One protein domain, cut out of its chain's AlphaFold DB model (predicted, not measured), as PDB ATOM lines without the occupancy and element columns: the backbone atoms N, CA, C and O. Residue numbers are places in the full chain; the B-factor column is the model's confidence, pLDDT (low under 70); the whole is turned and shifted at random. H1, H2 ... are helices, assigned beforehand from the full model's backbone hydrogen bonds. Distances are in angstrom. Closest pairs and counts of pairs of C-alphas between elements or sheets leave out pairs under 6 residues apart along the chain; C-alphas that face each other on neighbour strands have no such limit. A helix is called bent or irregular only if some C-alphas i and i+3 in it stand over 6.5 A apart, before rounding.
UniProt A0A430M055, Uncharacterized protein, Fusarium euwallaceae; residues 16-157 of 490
ATOM      1  N   GLU A  16       1.399  53.186   0.556       52.66
ATOM      2  CA  GLU A  16       0.767  51.868   0.707       52.66
ATOM      3  C   GLU A  16       0.086  51.380  -0.586       52.66
ATOM      4  O   GLU A  16       0.364  50.269  -1.032       52.66
ATOM      5  N   GLU A  17      -0.695  52.225  -1.273       56.09
ATOM      6  CA  GLU A  17      -1.317  51.880  -2.570       56.09
ATOM      7  C   GLU A  17      -0.259  51.595  -3.651       56.09
ATOM      8  O   GLU A  17      -0.416  50.705  -4.488       56.09
ATOM      9  N   ILE A  18       0.867  52.316  -3.593       57.00
ATOM     10  CA  ILE A  18       2.020  52.133  -4.489       57.00
ATOM     11  C   ILE A  18       2.701  50.779  -4.244       57.00
ATOM     12  O   ILE A  18       3.239  50.174  -5.177       57.00
ATOM     13  N   GLN A  19       2.707  50.310  -2.994       56.59
ATOM     14  CA  GLN A  19       3.275  49.023  -2.606       56.59
ATOM     15  C   GLN A  19       2.360  47.863  -3.005       56.59
ATOM     16  O   GLN A  19       2.859  46.865  -3.523       56.59
ATOM     17  N   ASP A  20       1.047  48.004  -2.834       55.69
ATOM     18  CA  ASP A  20       0.081  46.932  -3.084       55.69
ATOM     19  C   ASP A  20      -0.063  46.589  -4.576       55.69
ATOM     20  O   ASP A  20       0.008  45.411  -4.940       55.69
ATOM     21  N   GLU A  21      -0.140  47.578  -5.477       56.81
ATOM     22  CA  GLU A  21      -0.188  47.305  -6.929       56.81
ATOM     23  C   GLU A  21       1.082  46.601  -7.447       56.81
ATOM     24  O   GLU A  21       1.034  45.797  -8.391       56.81
ATOM     25  N   TRP A  22       2.232  46.882  -6.827       60.16
ATOM     26  CA  TRP A  22       3.525  46.317  -7.214       60.16
ATOM     27  C   TRP A  22       3.772  44.933  -6.599       60.16
ATOM     28  O   TRP A  22       4.204  44.020  -7.307       60.16
ATOM     29  N   ASN A  23       3.450  44.754  -5.313       54.66
ATOM     30  CA  ASN A  23       3.606  43.495  -4.578       54.66
ATOM     31  C   ASN A  23       2.705  42.387  -5.144       54.66
ATOM     32  O   ASN A  23       3.137  41.240  -5.250       54.66
ATOM     33  N   VAL A  24       1.496  42.729  -5.603       49.44
ATOM     34  CA  VAL A  24       0.595  41.782  -6.283       49.44
ATOM     35  C   VAL A  24       1.135  41.368  -7.661       49.44
ATOM     36  O   VAL A  24       0.869  40.265  -8.136       49.44
ATOM     37  N   SER A  25       1.925  42.220  -8.322       51.72
ATOM     38  CA  SER A  25       2.370  41.994  -9.705       51.72
ATOM     39  C   SER A  25       3.686  41.237  -9.868       51.72
ATOM     40  O   SER A  25       3.981  40.849 -11.004       51.72
ATOM     41  N   LEU A  26       4.477  41.052  -8.805       51.03
ATOM     42  CA  LEU A  26       5.863  40.554  -8.893       51.03
ATOM     43  C   LEU A  26       6.209  39.396  -7.957       51.03
ATOM     44  O   LEU A  26       7.374  39.006  -7.864       51.03
ATOM     45  N   TYR A  27       5.197  38.810  -7.326       45.62
ATOM     46  CA  TYR A  27       5.326  37.559  -6.588       45.62
ATOM     47  C   TYR A  27       5.998  36.484  -7.471       45.62
ATOM     48  O   TYR A  27       5.505  36.183  -8.559       45.62
ATOM     49  N   GLY A  28       7.136  35.935  -7.024       49.72
ATOM     50  CA  GLY A  28       7.878  34.864  -7.713       49.72
ATOM     51  C   GLY A  28       9.131  35.275  -8.503       49.72
ATOM     52  O   GLY A  28       9.804  34.406  -9.042       49.72
ATOM     53  N   LEU A  29       9.479  36.567  -8.567       49.47
ATOM     54  CA  LEU A  29      10.739  37.048  -9.176       49.47
ATOM     55  C   LEU A  29      11.895  37.214  -8.174       49.47
ATOM     56  O   LEU A  29      13.019  37.521  -8.564       49.47
ATOM     57  N   GLU A  30      11.608  37.043  -6.886       51.41
ATOM     58  CA  GLU A  30      12.530  37.302  -5.774       51.41
ATOM     59  C   GLU A  30      13.423  36.099  -5.432       51.41
ATOM     60  O   GLU A  30      14.425  36.273  -4.745       51.41
ATOM     61  N   ASP A  31      13.093  34.907  -5.946       47.38
ATOM     62  CA  ASP A  31      13.780  33.644  -5.633       47.38
ATOM     63  C   ASP A  31      15.081  33.426  -6.436       47.38
ATOM     64  O   ASP A  31      15.866  32.529  -6.127       47.38
ATOM     65  N   GLU A  32      15.363  34.252  -7.450       53.62
ATOM     66  CA  GLU A  32      16.603  34.179  -8.230       53.62
ATOM     67  C   GLU A  32      17.599  35.258  -7.766       53.62
ATOM     68  O   GLU A  32      17.513  36.417  -8.181       53.62
ATOM     69  N   CYS A  33      18.588  34.881  -6.940       50.66
ATOM     70  CA  CYS A  33      19.645  35.777  -6.426       50.66
ATOM     71  C   CYS A  33      20.300  36.667  -7.503       50.66
ATOM     72  O   CYS A  33      20.684  37.802  -7.221       50.66
ATOM     73  N   GLU A  34      20.415  36.188  -8.747       56.56
ATOM     74  CA  GLU A  34      21.047  36.928  -9.851       56.56
ATOM     75  C   GLU A  34      20.238  38.161 -10.309       56.56
ATOM     76  O   GLU A  34      20.806  39.086 -10.892       56.56
ATOM     77  N   ASN A  35      18.936  38.235 -10.000       71.19
ATOM     78  CA  ASN A  35      18.046  39.311 -10.449       71.19
ATOM     79  C   ASN A  35      17.719  40.346  -9.358       71.19
ATOM     80  O   ASN A  35      17.074  41.358  -9.645       71.19
ATOM     81  N   GLN A  36      18.204  40.170  -8.126       77.25
ATOM     82  CA  GLN A  36      17.809  41.018  -6.994       77.25
ATOM     83  C   GLN A  36      18.189  42.497  -7.183       77.25
ATOM     84  O   GLN A  36      17.393  43.385  -6.878       77.25
ATOM     85  N   ALA A  37      19.364  42.779  -7.758       83.00
ATOM     86  CA  ALA A  37      19.791  44.149  -8.063       83.00
ATOM     87  C   ALA A  37      18.919  44.808  -9.148       83.00
ATOM     88  O   ALA A  37      18.589  45.990  -9.047       83.00
ATOM     89  N   VAL A  38      18.504  44.039 -10.162       86.50
ATOM     90  CA  VAL A  38      17.592  44.507 -11.218       86.50
ATOM     91  C   VAL A  38      16.221  44.811 -10.629       86.50
ATOM     92  O   VAL A  38      15.678  45.888 -10.866       86.50
ATOM     93  N   VAL A  39      15.679  43.899  -9.820       84.44
ATOM     94  CA  VAL A  39      14.377  44.074  -9.165       84.44
ATOM     95  C   VAL A  39      14.401  45.283  -8.227       84.44
ATOM     96  O   VAL A  39      13.494  46.112  -8.286       84.44
ATOM     97  N   ALA A  40      15.451  45.446  -7.417       84.88
ATOM     98  CA  ALA A  40      15.615  46.604  -6.537       84.88
ATOM     99  C   ALA A  40      15.695  47.928  -7.317       84.88
ATOM    100  O   ALA A  40      15.079  48.921  -6.926       84.88
ATOM    101  N   HIS A  41      16.401  47.943  -8.449       89.94
ATOM    102  CA  HIS A  41      16.478  49.126  -9.306       89.94
ATOM    103  C   HIS A  41      15.127  49.458  -9.956       89.94
ATOM    104  O   HIS A  41      14.693  50.609  -9.948       89.94
ATOM    105  N   LEU A  42      14.402  48.447 -10.442       90.50
ATOM    106  CA  LEU A  42      13.057  48.623 -10.998       90.50
ATOM    107  C   LEU A  42      12.048  49.109  -9.948       90.50
ATOM    108  O   LEU A  42      11.197  49.936 -10.279       90.50
ATOM    109  N   ARG A  43      12.185  48.681  -8.683       86.69
ATOM    110  CA  ARG A  43      11.417  49.222  -7.543       86.69
ATOM    111  C   ARG A  43      11.645  50.712  -7.362       86.69
ATOM    112  O   ARG A  43      10.677  51.453  -7.226       86.69
ATOM    113  N   SER A  44      12.906  51.143  -7.355       90.12
ATOM    114  CA  SER A  44      13.262  52.559  -7.202       90.12
ATOM    115  C   SER A  44      12.684  53.392  -8.348       90.12
ATOM    116  O   SER A  44      11.961  54.353  -8.084       90.12
ATOM    117  N   ILE A  45      12.873  52.962  -9.607       90.94
ATOM    118  CA  ILE A  45      12.300  53.655 -10.772       90.94
ATOM    119  C   ILE A  45      10.781  53.787 -10.638       90.94
ATOM    120  O   ILE A  45      10.250  54.877 -10.870       90.94
ATOM    121  N   TRP A  46      10.089  52.697 -10.287       90.44
ATOM    122  CA  TRP A  46       8.638  52.708 -10.130       90.44
ATOM    123  C   TRP A  46       8.217  53.658  -9.015       90.44
ATOM    124  O   TRP A  46       7.511  54.625  -9.279       90.44
ATOM    125  N   LYS A  47       8.715  53.460  -7.793       87.94
ATOM    126  CA  LYS A  47       8.343  54.262  -6.620       87.94
ATOM    127  C   LYS A  47       8.500  55.766  -6.861       87.94
ATOM    128  O   LYS A  47       7.632  56.542  -6.479       87.94
ATOM    129  N   GLU A  48       9.578  56.176  -7.522       89.50
ATOM    130  CA  GLU A  48       9.883  57.590  -7.755       89.50
ATOM    131  C   GLU A  48       9.061  58.225  -8.888       89.50
ATOM    132  O   GLU A  48       8.841  59.439  -8.884       89.50
ATOM    133  N   ASN A  49       8.615  57.436  -9.875       92.31
ATOM    134  CA  ASN A  49       8.120  57.979 -11.146       92.31
ATOM    135  C   ASN A  49       6.754  57.455 -11.604       92.31
ATOM    136  O   ASN A  49       6.214  57.995 -12.564       92.31
ATOM    137  N   TRP A  50       6.177  56.442 -10.954       87.00
ATOM    138  CA  TRP A  50       4.973  55.751 -11.434       87.00
ATOM    139  C   TRP A  50       3.772  56.692 -11.661       87.00
ATOM    140  O   TRP A  50       3.041  56.529 -12.637       87.00
ATOM    141  N   TRP A  51       3.612  57.720 -10.818       87.56
ATOM    142  CA  TRP A  51       2.540  58.720 -10.910       87.56
ATOM    143  C   TRP A  51       2.665  59.637 -12.134       87.56
ATOM    144  O   TRP A  51       1.691  60.267 -12.533       87.56
ATOM    145  N   LYS A  52       3.852  59.705 -12.749       92.81
ATOM    146  CA  LYS A  52       4.107  60.474 -13.977       92.81
ATOM    147  C   LYS A  52       3.791  59.676 -15.241       92.81
ATOM    148  O   LYS A  52       3.798  60.241 -16.334       92.81
ATOM    149  N   TYR A  53       3.580  58.366 -15.124       91.44
ATOM    150  CA  TYR A  53       3.308  57.510 -16.270       91.44
ATOM    151  C   TYR A  53       1.806  57.440 -16.555       91.44
ATOM    152  O   TYR A  53       1.014  57.288 -15.627       91.44
ATOM    153  N   PRO A  54       1.390  57.471 -17.829       91.88
ATOM    154  CA  PRO A  54       0.023  57.126 -18.190       91.88
ATOM    155  C   PRO A  54      -0.222  55.621 -17.992       91.88
ATOM    156  O   PRO A  54       0.709  54.806 -18.007       91.88
ATOM    157  N   ASP A  55      -1.485  55.222 -17.829       90.12
ATOM    158  CA  ASP A  55      -1.846  53.858 -17.408       90.12
ATOM    159  C   ASP A  55      -1.443  52.760 -18.401       90.12
ATOM    160  O   ASP A  55      -1.227  51.609 -18.017       90.12
ATOM    161  N   ASN A  56      -1.318  53.082 -19.689       89.69
ATOM    162  CA  ASN A  56      -0.774  52.154 -20.681       89.69
ATOM    163  C   ASN A  56       0.709  51.846 -20.415       89.69
ATOM    164  O   ASN A  56       1.098  50.682 -20.460       89.69
ATOM    165  N   ILE A  57       1.511  52.857 -20.065       93.00
ATOM    166  CA  ILE A  57       2.930  52.682 -19.728       93.00
ATOM    167  C   ILE A  57       3.081  51.963 -18.389       93.00
ATOM    168  O   ILE A  57       3.930  51.081 -18.281       93.00
ATOM    169  N   LYS A  58       2.225  52.260 -17.400       90.81
ATOM    170  CA  LYS A  58       2.171  51.510 -16.133       90.81
ATOM    171  C   LYS A  58       1.952  50.016 -16.379       90.81
ATOM    172  O   LYS A  58       2.749  49.191 -15.935       90.81
ATOM    173  N   ARG A  59       0.913  49.661 -17.146       89.31
ATOM    174  CA  ARG A  59       0.603  48.265 -17.500       89.31
ATOM    175  C   ARG A  59       1.726  47.602 -18.291       89.31
ATOM    176  O   ARG A  59       2.063  46.453 -18.008       89.31
ATOM    177  N   SER A  60       2.310  48.313 -19.254       91.06
ATOM    178  CA  SER A  60       3.438  47.810 -20.042       91.06
ATOM    179  C   SER A  60       4.658  47.527 -19.169       91.06
ATOM    180  O   SER A  60       5.201  46.424 -19.223       91.06
ATOM    181  N   PHE A  61       5.035  48.468 -18.299       91.50
ATOM    182  CA  PHE A  61       6.128  48.294 -17.347       91.50
ATOM    183  C   PHE A  61       5.886  47.071 -16.461       91.50
ATOM    184  O   PHE A  61       6.714  46.172 -16.451       91.50
ATOM    185  N   LEU A  62       4.730  46.968 -15.794       88.62
ATOM    186  CA  LEU A  62       4.410  45.816 -14.938       88.62
ATOM    187  C   LEU A  62       4.443  44.492 -15.718       88.62
ATOM    188  O   LEU A  62       5.037  43.512 -15.264       88.62
ATOM    189  N   SER A  63       3.865  44.462 -16.924       87.75
ATOM    190  CA  SER A  63       3.904  43.277 -17.785       87.75
ATOM    191  C   SER A  63       5.324  42.918 -18.228       87.75
ATOM    192  O   SER A  63       5.607  41.731 -18.419       87.75
ATOM    193  N   ALA A  64       6.187  43.907 -18.449       88.94
ATOM    194  CA  ALA A  64       7.575  43.700 -18.828       88.94
ATOM    195  C   ALA A  64       8.407  43.228 -17.632       88.94
ATOM    196  O   ALA A  64       9.215  42.314 -17.781       88.94
ATOM    197  N   THR A  65       8.150  43.758 -16.436       86.19
ATOM    198  CA  THR A  65       8.852  43.369 -15.212       86.19
ATOM    199  C   THR A  65       8.618  41.896 -14.881       86.19
ATOM    200  O   THR A  65       9.558  41.205 -14.513       86.19
ATOM    201  N   ARG A  66       7.425  41.346 -15.156       80.81
ATOM    202  CA  ARG A  66       7.151  39.892 -15.044       80.81
ATOM    203  C   ARG A  66       7.988  39.013 -15.981       80.81
ATOM    204  O   ARG A  66       8.045  37.803 -15.813       80.81
ATOM    205  N   LYS A  67       8.622  39.611 -16.989       80.25
ATOM    206  CA  LYS A  67       9.471  38.947 -17.987       80.25
ATOM    207  C   LYS A  67      10.949  39.303 -17.793       80.25
ATOM    208  O   LYS A  67      11.706  39.216 -18.754       80.25
ATOM    209  N   THR A  68      11.347  39.738 -16.593       73.62
ATOM    210  CA  THR A  68      12.730  40.138 -16.265       73.62
ATOM    211  C   THR A  68      13.687  38.976 -16.050       73.62
ATOM    212  O   THR A  68      14.878  39.239 -15.944       73.62
ATOM    213  N   ALA A  69      13.200  37.729 -16.009       68.88
ATOM    214  CA  ALA A  69      14.033  36.547 -15.812       68.88
ATOM    215  C   ALA A  69      15.231  36.552 -16.778       68.88
ATOM    216  O   ALA A  69      15.097  36.351 -17.995       68.88
ATOM    217  N   THR A  70      16.416  36.820 -16.227       63.91
ATOM    218  CA  THR A  70      17.661  36.784 -16.986       63.91
ATOM    219  C   THR A  70      18.220  35.369 -16.968       63.91
ATOM    220  O   THR A  70      18.234  34.686 -15.953       63.91
ATOM    221  N   THR A  71      18.677  34.898 -18.123       64.12
ATOM    222  CA  THR A  71      19.400  33.628 -18.235       64.12
ATOM    223  C   THR A  71      20.857  33.920 -18.567       64.12
ATOM    224  O   THR A  71      21.167  34.966 -19.151       64.12
ATOM    225  N   LYS A  72      21.768  32.974 -18.294       65.94
ATOM    226  CA  LYS A  72      23.178  33.071 -18.730       65.94
ATOM    227  C   LYS A  72      23.293  33.443 -20.215       65.94
ATOM    228  O   LYS A  72      24.125  34.275 -20.581       65.94
ATOM    229  N   THR A  73      22.413  32.886 -21.047       68.88
ATOM    230  CA  THR A  73      22.305  33.168 -22.484       68.88
ATOM    231  C   THR A  73      21.897  34.616 -22.760       68.88
ATOM    232  O   THR A  73      22.548  35.302 -23.549       68.88
ATOM    233  N   ASN A  74      20.866  35.118 -22.077       72.81
ATOM    234  CA  ASN A  74      20.360  36.477 -22.279       72.81
ATOM    235  C   ASN A  74      21.326  37.546 -21.739       72.81
ATOM    236  O   ASN A  74      21.369  38.647 -22.280       72.81
ATOM    237  N   ASN A  75      22.139  37.222 -20.728       70.06
ATOM    238  CA  ASN A  75      23.194  38.102 -20.208       70.06
ATOM    239  C   ASN A  75      24.387  38.240 -21.168       70.06
ATOM    240  O   ASN A  75      25.065  39.267 -21.174       70.06
ATOM    241  N   GLN A  76      24.652  37.223 -21.996       70.00
ATOM    242  CA  GLN A  76      25.635  37.315 -23.085       70.00
ATOM    243  C   GLN A  76      25.061  37.996 -24.324       70.00
ATOM    244  O   GLN A  76      25.770  38.706 -25.035       70.00
ATOM    245  N   ARG A  77      23.782  37.745 -24.610       75.62
ATOM    246  CA  ARG A  77      23.110  38.193 -25.826       75.62
ATOM    247  C   ARG A  77      21.770  38.827 -25.454       75.62
ATOM    248  O   ARG A  77      20.762  38.121 -25.435       75.62
ATOM    249  N   PRO A  78      21.721  40.157 -25.237       79.38
ATOM    250  CA  PRO A  78      20.472  40.863 -24.941       79.38
ATOM    251  C   PRO A  78      19.374  40.607 -25.983       79.38
ATOM    252  O   PRO A  78      18.194  40.553 -25.658       79.38
ATOM    253  N   THR A  79      19.768  40.353 -27.234       80.44
ATOM    254  CA  THR A  79      18.877  40.017 -28.354       80.44
ATOM    255  C   THR A  79      18.115  38.697 -28.195       80.44
ATOM    256  O   THR A  79      17.130  38.481 -28.905       80.44
ATOM    257  N   ALA A  80      18.553  37.814 -27.292       81.00
ATOM    258  CA  ALA A  80      17.874  36.564 -26.959       81.00
ATOM    259  C   ALA A  80      16.768  36.749 -25.903       81.00
ATOM    260  O   ALA A  80      15.886  35.900 -25.789       81.00
ATOM    261  N   HIS A  81      16.770  37.873 -25.177       84.19
ATOM    262  CA  HIS A  81      15.777  38.170 -24.153       84.19
ATOM    263  C   HIS A  81      14.375  38.297 -24.748       84.19
ATOM    264  O   HIS A  81      14.201  38.929 -25.788       84.19
ATOM    265  N   VAL A  82      13.348  37.762 -24.082       84.44
ATOM    266  CA  VAL A  82      11.977  37.717 -24.627       84.44
ATOM    267  C   VAL A  82      11.418  39.109 -24.946       84.44
ATOM    268  O   VAL A  82      10.839  39.308 -26.012       84.44
ATOM    269  N   LEU A  83      11.664  40.089 -24.069       85.75
ATOM    270  CA  LEU A  83      11.278  41.489 -24.284       85.75
ATOM    271  C   LEU A  83      11.990  42.113 -25.488       85.75
ATOM    272  O   LEU A  83      11.388  42.857 -26.253       85.75
ATOM    273  N   PHE A  84      13.259  41.767 -25.695       85.38
ATOM    274  CA  PHE A  84      14.021  42.256 -26.835       85.38
ATOM    275  C   PHE A  84      13.550  41.577 -28.123       85.38
ATOM    276  O   PHE A  84      13.259  42.219 -29.127       85.38
ATOM    277  N   ARG A  85      13.442  40.249 -28.107       83.31
ATOM    278  CA  ARG A  85      13.087  39.452 -29.276       83.31
ATOM    279  C   ARG A  85      11.671  39.779 -29.761       83.31
ATOM    280  O   ARG A  85      11.474  39.958 -30.957       83.31
ATOM    281  N   GLY A  86      10.710  39.883 -28.845       77.50
ATOM    282  CA  GLY A  86       9.317  40.199 -29.157       77.50
ATOM    283  C   GLY A  86       9.120  41.640 -29.620       77.50
ATOM    284  O   GLY A  86       8.613  41.851 -30.720       77.50
ATOM    285  N   SER A  87       9.532  42.612 -28.802       79.00
ATOM    286  CA  SER A  87       9.231  44.028 -29.044       79.00
ATOM    287  C   SER A  87      10.213  44.702 -30.003       79.00
ATOM    288  O   SER A  87       9.794  45.514 -30.812       79.00
ATOM    289  N   VAL A  88      11.503  44.347 -29.968       80.31
ATOM    290  CA  VAL A  88      12.543  45.019 -30.773       80.31
ATOM    291  C   VAL A  88      12.834  44.264 -32.067       80.31
ATOM    292  O   VAL A  88      12.836  44.845 -33.145       80.31
ATOM    293  N   ARG A  89      13.085  42.951 -31.989       78.94
ATOM    294  CA  ARG A  89      13.538  42.174 -33.158       78.94
ATOM    295  C   ARG A  89      12.401  41.781 -34.096       78.94
ATOM    296  O   ARG A  89      12.557  41.870 -35.306       78.94
ATOM    297  N   PHE A  90      11.298  41.283 -33.544       77.69
ATOM    298  CA  PHE A  90      10.149  40.849 -34.337       77.69
ATOM    299  C   PHE A  90       9.029  41.878 -34.386       77.69
ATOM    300  O   PHE A  90       8.078  41.670 -35.133       77.69
ATOM    301  N   ASN A  91       9.122  42.944 -33.584       79.69
ATOM    302  CA  ASN A  91       8.136  44.019 -33.535       79.69
ATOM    303  C   ASN A  91       6.684  43.499 -33.371       79.69
ATOM    304  O   ASN A  91       5.719  44.073 -33.876       79.69
ATOM    305  N   ARG A  92       6.542  42.360 -32.674       73.69
ATOM    306  CA  ARG A  92       5.272  41.656 -32.418       73.69
ATOM    307  C   ARG A  92       4.514  42.244 -31.235       73.69
ATOM    308  O   ARG A  92       3.324  42.004 -31.089       73.69
ATOM    309  N   LEU A  93       5.224  42.954 -30.366       80.12
ATOM    310  CA  LEU A  93       4.697  43.614 -29.181       80.12
ATOM    311  C   LEU A  93       5.074  45.091 -29.248       80.12
ATOM    312  O   LEU A  93       6.131  45.417 -29.793       80.12
ATOM    313  N   ASP A  94       4.238  45.964 -28.686       85.44
ATOM    314  CA  ASP A  94       4.575  47.384 -28.633       85.44
ATOM    315  C   ASP A  94       5.863  47.584 -27.819       85.44
ATOM    316  O   ASP A  94       6.043  47.013 -26.738       85.44
ATOM    317  N   PHE A  95       6.788  48.358 -28.379       92.25
ATOM    318  CA  PHE A  95       8.031  48.730 -27.724       92.25
ATOM    319  C   PHE A  95       7.901  50.167 -27.227       92.25
ATOM    320  O   PHE A  95       8.178  51.137 -27.938       92.25
ATOM    321  N   ASP A  96       7.380  50.299 -26.015       93.12
ATOM    322  CA  ASP A  96       7.128  51.578 -25.368       93.12
ATOM    323  C   ASP A  96       8.130  51.859 -24.242       93.12
ATOM    324  O   ASP A  96       9.072  51.099 -23.990       93.12
ATOM    325  N   TRP A  97       7.926  52.985 -23.556       95.44
ATOM    326  CA  TRP A  97       8.778  53.397 -22.447       95.44
ATOM    327  C   TRP A  97       8.841  52.368 -21.308       95.44
ATOM    328  O   TRP A  97       9.889  52.206 -20.688       95.44
ATOM    329  N   GLY A  98       7.747  51.644 -21.045       93.75
ATOM    330  CA  GLY A  98       7.690  50.631 -19.993       93.75
ATOM    331  C   GLY A  98       8.628  49.461 -20.286       93.75
ATOM    332  O   GLY A  98       9.456  49.106 -19.446       93.75
ATOM    333  N   VAL A  99       8.570  48.919 -21.509       93.81
ATOM    334  CA  VAL A  99       9.486  47.849 -21.954       93.81
ATOM    335  C   VAL A  99      10.935  48.338 -21.987       93.81
ATOM    336  O   VAL A  99      11.847  47.607 -21.588       93.81
ATOM    337  N   TRP A 100      11.158  49.575 -22.442       95.44
ATOM    338  CA  TRP A 100      12.485  50.185 -22.479       95.44
ATOM    339  C   TRP A 100      13.130  50.274 -21.094       95.44
ATOM    340  O   TRP A 100      14.273  49.839 -20.943       95.44
ATOM    341  N   LEU A 101      12.416  50.782 -20.084       95.06
ATOM    342  CA  LEU A 101      12.941  50.910 -18.720       95.06
ATOM    343  C   LEU A 101      13.381  49.559 -18.153       95.06
ATOM    344  O   LEU A 101      14.442  49.469 -17.538       95.06
ATOM    345  N   VAL A 102      12.610  48.501 -18.412       93.31
ATOM    346  CA  VAL A 102      12.950  47.146 -17.965       93.31
ATOM    347  C   VAL A 102      14.219  46.629 -18.645       93.31
ATOM    348  O   VAL A 102      15.140  46.172 -17.971       93.31
ATOM    349  N   LEU A 103      14.322  46.753 -19.972       93.00
ATOM    350  CA  LEU A 103      15.536  46.352 -20.692       93.00
ATOM    351  C   LEU A 103      16.758  47.186 -20.281       93.00
ATOM    352  O   LEU A 103      17.854  46.638 -20.143       93.00
ATOM    353  N   ARG A 104      16.587  48.494 -20.065       94.44
ATOM    354  CA  ARG A 104      17.666  49.378 -19.617       94.44
ATOM    355  C   ARG A 104      18.129  49.013 -18.211       94.44
ATOM    356  O   ARG A 104      19.336  48.963 -17.987       94.44
ATOM    357  N   ALA A 105      17.214  48.683 -17.301       92.38
ATOM    358  CA  ALA A 105      17.569  48.224 -15.963       92.38
ATOM    359  C   ALA A 105      18.464  46.977 -16.013       92.38
ATOM    360  O   ALA A 105      19.540  46.971 -15.416       92.38
ATOM    361  N   ILE A 106      18.057  45.968 -16.792       89.19
ATOM    362  CA  ILE A 106      18.775  44.691 -16.931       89.19
ATOM    363  C   ILE A 106      20.169  44.895 -17.541       89.19
ATOM    364  O   ILE A 106      21.169  44.394 -17.027       89.19
ATOM    365  N   TYR A 107      20.250  45.616 -18.660       91.06
ATOM    366  CA  TYR A 107      21.455  45.609 -19.491       91.06
ATOM    367  C   TYR A 107      22.362  46.820 -19.305       91.06
ATOM    368  O   TYR A 107      23.546  46.740 -19.638       91.06
ATOM    369  N   TYR A 108      21.852  47.921 -18.757       92.69
ATOM    370  CA  TYR A 108      22.573  49.188 -18.696       92.69
ATOM    371  C   TYR A 108      22.713  49.738 -17.272       92.69
ATOM    372  O   TYR A 108      23.845  49.962 -16.843       92.69
ATOM    373  N   ASP A 109      21.615  49.924 -16.535       92.56
ATOM    374  CA  ASP A 109      21.636  50.654 -15.260       92.56
ATOM    375  C   ASP A 109      22.387  49.884 -14.166       92.56
ATOM    376  O   ASP A 109      23.316  50.423 -13.559       92.56
ATOM    377  N   VAL A 110      22.070  48.600 -13.971       88.38
ATOM    378  CA  VAL A 110      22.739  47.754 -12.962       88.38
ATOM    379  C   VAL A 110      24.229  47.566 -13.280       88.38
ATOM    380  O   VAL A 110      25.062  47.449 -12.383       88.38
ATOM    381  N   ASN A 111      24.603  47.649 -14.560       87.44
ATOM    382  CA  ASN A 111      25.989  47.529 -15.015       87.44
ATOM    383  C   ASN A 111      26.755  48.868 -15.028       87.44
ATOM    384  O   ASN A 111      27.924  48.894 -15.423       87.44
ATOM    385  N   LYS A 112      26.149  49.994 -14.613       86.19
ATOM    386  CA  LYS A 112      26.753  51.340 -14.727       86.19
ATOM    387  C   LYS A 112      28.074  51.471 -13.963       86.19
ATOM    388  O   LYS A 112      28.968  52.172 -14.431       86.19
ATOM    389  N   ARG A 113      28.211  50.772 -12.829       84.62
ATOM    390  CA  ARG A 113      29.416  50.767 -11.973       84.62
ATOM    391  C   ARG A 113      30.209  49.457 -12.033       84.62
ATOM    392  O   ARG A 113      31.115  49.256 -11.231       84.62
ATOM    393  N   ALA A 114      29.881  48.559 -12.961       82.56
ATOM    394  CA  ALA A 114      30.529  47.259 -13.015       82.56
ATOM    395  C   ALA A 114      32.018  47.383 -13.394       82.56
ATOM    396  O   ALA A 114      32.396  48.016 -14.388       82.56
ATOM    397  N   VAL A 115      32.873  46.745 -12.593       82.62
ATOM    398  CA  VAL A 115      34.321  46.669 -12.843       82.62
ATOM    399  C   VAL A 115      34.639  45.564 -13.853       82.62
ATOM    400  O   VAL A 115      35.587  45.689 -14.624       82.62
ATOM    401  N   ASN A 116      33.809  44.517 -13.913       86.31
ATOM    402  CA  ASN A 116      34.068  43.378 -14.785       86.31
ATOM    403  C   ASN A 116      33.973  43.784 -16.287       86.31
ATOM    404  O   ASN A 116      33.011  44.461 -16.682       86.31
ATOM    405  N   PRO A 117      34.929  43.360 -17.144       85.88
ATOM    406  CA  PRO A 117      34.961  43.734 -18.563       85.88
ATOM    407  C   PRO A 117      33.718  43.315 -19.355       85.88
ATOM    408  O   PRO A 117      33.267  44.026 -20.250       85.88
ATOM    409  N   ARG A 118      33.127  42.170 -19.009       82.75
ATOM    410  CA  ARG A 118      31.948  41.620 -19.682       82.75
ATOM    411  C   ARG A 118      30.699  42.467 -19.438       82.75
ATOM    412  O   ARG A 118      29.984  42.752 -20.386       82.75
ATOM    413  N   ALA A 119      30.463  42.925 -18.214       84.31
ATOM    414  CA  ALA A 119      29.359  43.816 -17.869       84.31
ATOM    415  C   ALA A 119      29.513  45.183 -18.552       84.31
ATOM    416  O   ALA A 119      28.538  45.728 -19.073       84.31
ATOM    417  N   ARG A 120      30.749  45.701 -18.647       87.69
ATOM    418  CA  ARG A 120      31.053  46.903 -19.444       87.69
ATOM    419  C   ARG A 120      30.739  46.695 -20.925       87.69
ATOM    420  O   ARG A 120      30.122  47.565 -21.538       87.69
ATOM    421  N   MET A 121      31.107  45.542 -21.484       87.19
ATOM    422  CA  MET A 121      30.805  45.189 -22.872       87.19
ATOM    423  C   MET A 121      29.295  45.066 -23.110       87.19
ATOM    424  O   MET A 121      28.780  45.664 -24.051       87.19
ATOM    425  N   THR A 122      28.562  44.370 -22.235       86.94
ATOM    426  CA  THR A 122      27.094  44.259 -22.296       86.94
ATOM    427  C   THR A 122      26.432  45.634 -22.268       86.94
ATOM    428  O   THR A 122      25.606  45.932 -23.132       86.94
ATOM    429  N   ARG A 123      26.848  46.507 -21.342       90.56
ATOM    430  CA  ARG A 123      26.356  47.887 -21.247       90.56
ATOM    431  C   ARG A 123      26.645  48.684 -22.520       90.56
ATOM    432  O   ARG A 123      25.752  49.352 -23.040       90.56
ATOM    433  N   SER A 124      27.874  48.602 -23.033       90.06
ATOM    434  CA  SER A 124      28.294  49.292 -24.258       90.06
ATOM    435  C   SER A 124      27.469  48.832 -25.463       90.06
ATOM    436  O   SER A 124      26.869  49.656 -26.156       90.06
ATOM    437  N   ASN A 125      27.334  47.517 -25.647       89.44
ATOM    438  CA  ASN A 125      26.559  46.917 -26.730       89.44
ATOM    439  C   ASN A 125      25.080  47.301 -26.662       89.44
ATOM    440  O   ASN A 125      24.489  47.637 -27.682       89.44
ATOM    441  N   PHE A 126      24.479  47.304 -25.470       91.31
ATOM    442  CA  PHE A 126      23.096  47.746 -25.303       91.31
ATOM    443  C   PHE A 126      22.929  49.238 -25.635       91.31
ATOM    444  O   PHE A 126      21.995  49.621 -26.336       91.31
ATOM    445  N   SER A 127      23.878  50.080 -25.209       92.19
ATOM    446  CA  SER A 127      23.858  51.533 -25.446       92.19
ATOM    447  C   SER A 127      24.064  51.947 -26.912       92.19
ATOM    448  O   SER A 127      23.838  53.108 -27.262       92.19
ATOM    449  N   ARG A 128      24.503  51.006 -27.753       91.25
ATOM    450  CA  ARG A 128      24.668  51.134 -29.209       91.25
ATOM    451  C   ARG A 128      23.745  50.181 -29.978       91.25
ATOM    452  O   ARG A 128      23.923  49.989 -31.171       91.25
ATOM    453  N   GLY A 129      22.817  49.526 -29.281       89.75
ATOM    454  CA  GLY A 129      21.995  48.467 -29.845       89.75
ATOM    455  C   GLY A 129      20.694  48.978 -30.471       89.75
ATOM    456  O   GLY A 129      20.243  50.086 -30.165       89.75
ATOM    457  N   PRO A 130      20.012  48.125 -31.257       89.88
ATOM    458  CA  PRO A 130      18.811  48.510 -31.996       89.88
ATOM    459  C   PRO A 130      17.635  48.867 -31.080       89.88
ATOM    460  O   PRO A 130      16.785  49.663 -31.455       89.88
ATOM    461  N   ALA A 131      17.594  48.346 -29.846       91.25
ATOM    462  CA  ALA A 131      16.586  48.741 -28.862       91.25
ATOM    463  C   ALA A 131      16.664  50.242 -28.538       91.25
ATOM    464  O   ALA A 131      15.638  50.909 -28.451       91.25
ATOM    465  N   LYS A 132      17.874  50.795 -28.398       94.25
ATOM    466  CA  LYS A 132      18.046  52.227 -28.143       94.25
ATOM    467  C   LYS A 132      17.625  53.052 -29.358       94.25
ATOM    468  O   LYS A 132      16.909  54.035 -29.209       94.25
ATOM    469  N   GLU A 133      18.059  52.654 -30.548       91.75
ATOM    470  CA  GLU A 133      17.704  53.349 -31.790       91.75
ATOM    471  C   GLU A 133      16.188  53.380 -31.990       91.75
ATOM    472  O   GLU A 133      15.611  54.432 -32.251       91.75
ATOM    473  N   MET A 134      15.533  52.240 -31.774       91.06
ATOM    474  CA  MET A 134      14.089  52.102 -31.892       91.06
ATOM    475  C   MET A 134      13.353  52.979 -30.869       91.06
ATOM    476  O   MET A 134      12.481  53.756 -31.245       91.06
ATOM    477  N   ILE A 135      13.729  52.966 -29.584       94.06
ATOM    478  CA  ILE A 135      13.054  53.838 -28.607       94.06
ATOM    479  C   ILE A 135      13.312  55.327 -28.900       94.06
ATOM    480  O   ILE A 135      12.410  56.142 -28.731       94.06
ATOM    481  N   MET A 136      14.494  55.693 -29.404       93.88
ATOM    482  CA  MET A 136      14.806  57.076 -29.790       93.88
ATOM    483  C   MET A 136      13.973  57.558 -30.983       93.88
ATOM    484  O   MET A 136      13.649  58.741 -31.043       93.88
ATOM    485  N   GLN A 137      13.591  56.669 -31.908       91.88
ATOM    486  CA  GLN A 137      12.658  57.017 -32.988       91.88
ATOM    487  C   GLN A 137      11.271  57.371 -32.445       91.88
ATOM    488  O   GLN A 137      10.631  58.289 -32.951       91.88
ATOM    489  N   ARG A 138      10.804  56.653 -31.417       92.56
ATOM    490  CA  ARG A 138       9.511  56.935 -30.784       92.56
ATOM    491  C   ARG A 138       9.568  58.165 -29.882       92.56
ATOM    492  O   ARG A 138       8.607  58.919 -29.856       92.56
ATOM    493  N   TYR A 139      10.676  58.385 -29.178       93.31
ATOM    494  CA  TYR A 139      10.867  59.489 -28.232       93.31
ATOM    495  C   TYR A 139      12.027  60.402 -28.681       93.31
ATOM    496  O   TYR A 139      13.098  60.396 -28.062       93.31
ATOM    497  N   PRO A 140      11.849  61.180 -29.766       90.44
ATOM    498  CA  PRO A 140      12.907  62.025 -30.306       90.44
ATOM    499  C   PRO A 140      13.306  63.126 -29.316       90.44
ATOM    500  O   PRO A 140      12.469  63.691 -28.615       90.44
ATOM    501  N   GLY A 141      14.605  63.430 -29.251       90.44
ATOM    502  CA  GLY A 141      15.152  64.458 -28.356       90.44
ATOM    503  C   GLY A 141      15.260  64.048 -26.882       90.44
ATOM    504  O   GLY A 141      15.743  64.829 -26.067       90.44
ATOM    505  N   VAL A 142      14.862  62.824 -26.522       93.25
ATOM    506  CA  VAL A 142      14.978  62.310 -25.152       93.25
ATOM    507  C   VAL A 142      16.290  61.552 -24.991       93.25
ATOM    508  O   VAL A 142      16.595  60.640 -25.761       93.25
ATOM    509  N   ASN A 143      17.059  61.867 -23.946       94.00
ATOM    510  CA  ASN A 143      18.190  61.029 -23.558       94.00
ATOM    511  C   ASN A 143      17.686  59.755 -22.862       94.00
ATOM    512  O   ASN A 143      17.650  59.659 -21.636       94.00
ATOM    513  N   VAL A 144      17.291  58.766 -23.662       94.44
ATOM    514  CA  VAL A 144      16.657  57.521 -23.201       94.44
ATOM    515  C   VAL A 144      17.523  56.693 -22.238       94.44
ATOM    516  O   VAL A 144      16.996  55.892 -21.463       94.44
ATOM    517  N   LEU A 145      18.846  56.894 -22.240       94.94
ATOM    518  CA  LEU A 145      19.769  56.194 -21.341       94.94
ATOM    519  C   LEU A 145      19.803  56.773 -19.923       94.94
ATOM    520  O   LEU A 145      20.211  56.066 -19.011       94.94
ATOM    521  N   GLU A 146      19.377  58.021 -19.731       92.88
ATOM    522  CA  GLU A 146      19.412  58.688 -18.419       92.88
ATOM    523  C   GLU A 146      18.010  59.106 -17.938       92.88
ATOM    524  O   GLU A 146      17.773  59.226 -16.740       92.88
ATOM    525  N   ALA A 147      17.050  59.302 -18.847       93.69
ATOM    526  CA  ALA A 147      15.696  59.713 -18.492       93.69
ATOM    527  C   ALA A 147      14.889  58.550 -17.898       93.69
ATOM    528  O   ALA A 147      14.740  57.508 -18.532       93.69
ATOM    529  N   ASN A 148      14.310  58.727 -16.710       94.12
ATOM    530  CA  ASN A 148      13.333  57.775 -16.163       94.12
ATOM    531  C   ASN A 148      11.922  58.043 -16.692       94.12
ATOM    532  O   ASN A 148      11.134  57.117 -16.832       94.12
ATOM    533  N   VAL A 149      11.625  59.286 -17.064       92.94
ATOM    534  CA  VAL A 149      10.317  59.713 -17.568       92.94
ATOM    535  C   VAL A 149      10.527  60.498 -18.854       92.94
ATOM    536  O   VAL A 149      11.373  61.397 -18.862       92.94
ATOM    537  N   PRO A 150       9.810  60.185 -19.943       91.19
ATOM    538  CA  PRO A 150       9.897  60.975 -21.152       91.19
ATOM    539  C   PRO A 150       9.043  62.250 -20.991       91.19
ATOM    540  O   PRO A 150       8.035  62.234 -20.287       91.19
ATOM    541  N   PRO A 151       9.408  63.360 -21.653       87.94
ATOM    542  CA  PRO A 151       8.618  64.593 -21.642       87.94
ATOM    543  C   PRO A 151       7.250  64.431 -22.325       87.94
ATOM    544  O   PRO A 151       6.343  65.218 -22.072       87.94
ATOM    545  N   THR A 152       7.094  63.427 -23.194       89.19
ATOM    546  CA  THR A 152       5.853  63.112 -23.913       89.19
ATOM    547  C   THR A 152       5.662  61.596 -24.029       89.19
ATOM    548  O   THR A 152       6.617  60.829 -23.909       89.19
ATOM    549  N   PHE A 153       4.430  61.150 -24.299       89.50
ATOM    550  CA  PHE A 153       4.090  59.736 -24.511       89.50
ATOM    551  C   PHE A 153       3.438  59.525 -25.885       89.50
ATOM    552  O   PHE A 153       2.235  59.273 -25.964       89.50
ATOM    553  N   PRO A 154       4.204  59.670 -26.980       88.62
ATOM    554  CA  PRO A 154       3.666  59.515 -28.319       88.62
ATOM    555  C   PRO A 154       3.139  58.091 -28.553       88.62
ATOM    556  O   PRO A 154       3.665  57.112 -27.990       88.62
ATOM    557  N   PRO A 155       2.107  57.952 -29.405       87.19
ATOM    558  CA  PRO A 155       1.604  56.649 -29.809       87.19
ATOM    559  C   PRO A 155       2.693  55.846 -30.531       87.19
ATOM    560  O   PRO A 155       3.753  56.365 -30.893       87.19
ATOM    561  N   ARG A 156       2.434  54.552 -30.732       86.50
ATOM    562  CA  ARG A 156       3.312  53.700 -31.537       86.50
ATOM    563  C   ARG A 156       3.483  54.321 -32.935       86.50
ATOM    564  O   ARG A 156       2.477  54.695 -33.540       86.50
ATOM    565  N   PRO A 157       4.717  54.443 -33.456       86.00
ATOM    566  CA  PRO A 157       4.932  54.928 -34.813       86.00
ATOM    567  C   PRO A 157       4.222  54.028 -35.840       86.00
ATOM    568  O   PRO A 157       4.461  52.821 -35.831       86.00
TER     569      PRO A 157
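This is residues 16 to 157 of the 490 residues of an uncharacterized protein of Fusarium euwallaceae (UniProt A0A430M055). A rounded cluster of helices has H6 at its core; the long, kinked H2 packs on one side of H6, and H5 and H8, which meet at a corner, lie on the side away from H2. H3 packs on the first residues of H6, H7 folds back from its last residues as a hairpin, and H1 and H4 lie farthest out. The printed part has 142 residues with eight named helices, H1 to H8 in order along the chain, and no named strand; the class is all helix. The whole is compact, with a radius of gyration of the C-alphas of 14.3 A and spans of 40 by 36 by 28 A.

H2, residues 33 to 52, is the longest helix at 30.1 A, from C-alpha 33 at (19.645, 35.777, -6.426) to C-alpha 52 at (4.107, 60.474, -13.977). It has a kink of 40 degrees near residue 46 and is irregular, with C-alphas 48 and 51 8.1 A apart. H6 is residues 97 to 109, 15.0 A; it is only just irregular, C-alphas 106 and 109 being 6.8 A apart. H3 is residues 55 to 65, 15.1 A, and H1 residues 16 to 26, 15.7 A. H4 is residues 72 to 76, H5 residues 82 to 89, H7 residues 117 to 127, 15.2 A, and H8 residues 130 to 138, ending at C-alpha 138 at (9.511, 56.935, -30.784).

H2, H3 and H6 form a bundle, a group of helices side by side. H2 touches H6, the hub, with residues 38 to 42 alone, the closest C-alphas being Val 38 and Ile 106, 5.8 A. H3 touches H6, the closest C-alphas being Phe 61 and Gly 98, 3.9 A. H6 and H7 form a helical hairpin at a shallow tilt of 25 degrees, opposite ways, with C-alphas 108 and 123 closest at 4.7 A. H5 touches H8 at a steep tilt of 66 degrees, C-alphas 88 and 131 being closest at 5.8 A. H1 only just touches H3, with 3 pairs of C-alphas within 8 A, Ser 25 and Leu 62 closest at 6.8 A. H4 is close to but not clearly touching H7, C-alphas 76 and 122 being closest at 7.1 A. Every O i to N i+4 pair is within hydrogen-bond range in H3, H4, H7 and H8; the counts are 5 of 7 in H1, 12 of 16 in H2, 3 of 4 in H5 and 8 of 9 in H6.

The C-alphas farthest apart, of Glu 17 and Pro 117, are 40.5 A apart. The printed part has no cut and no long link, but residues 139 to 157 have no named element. The pLDDT is under 70 in residues 16 to 34 and 69 to 73.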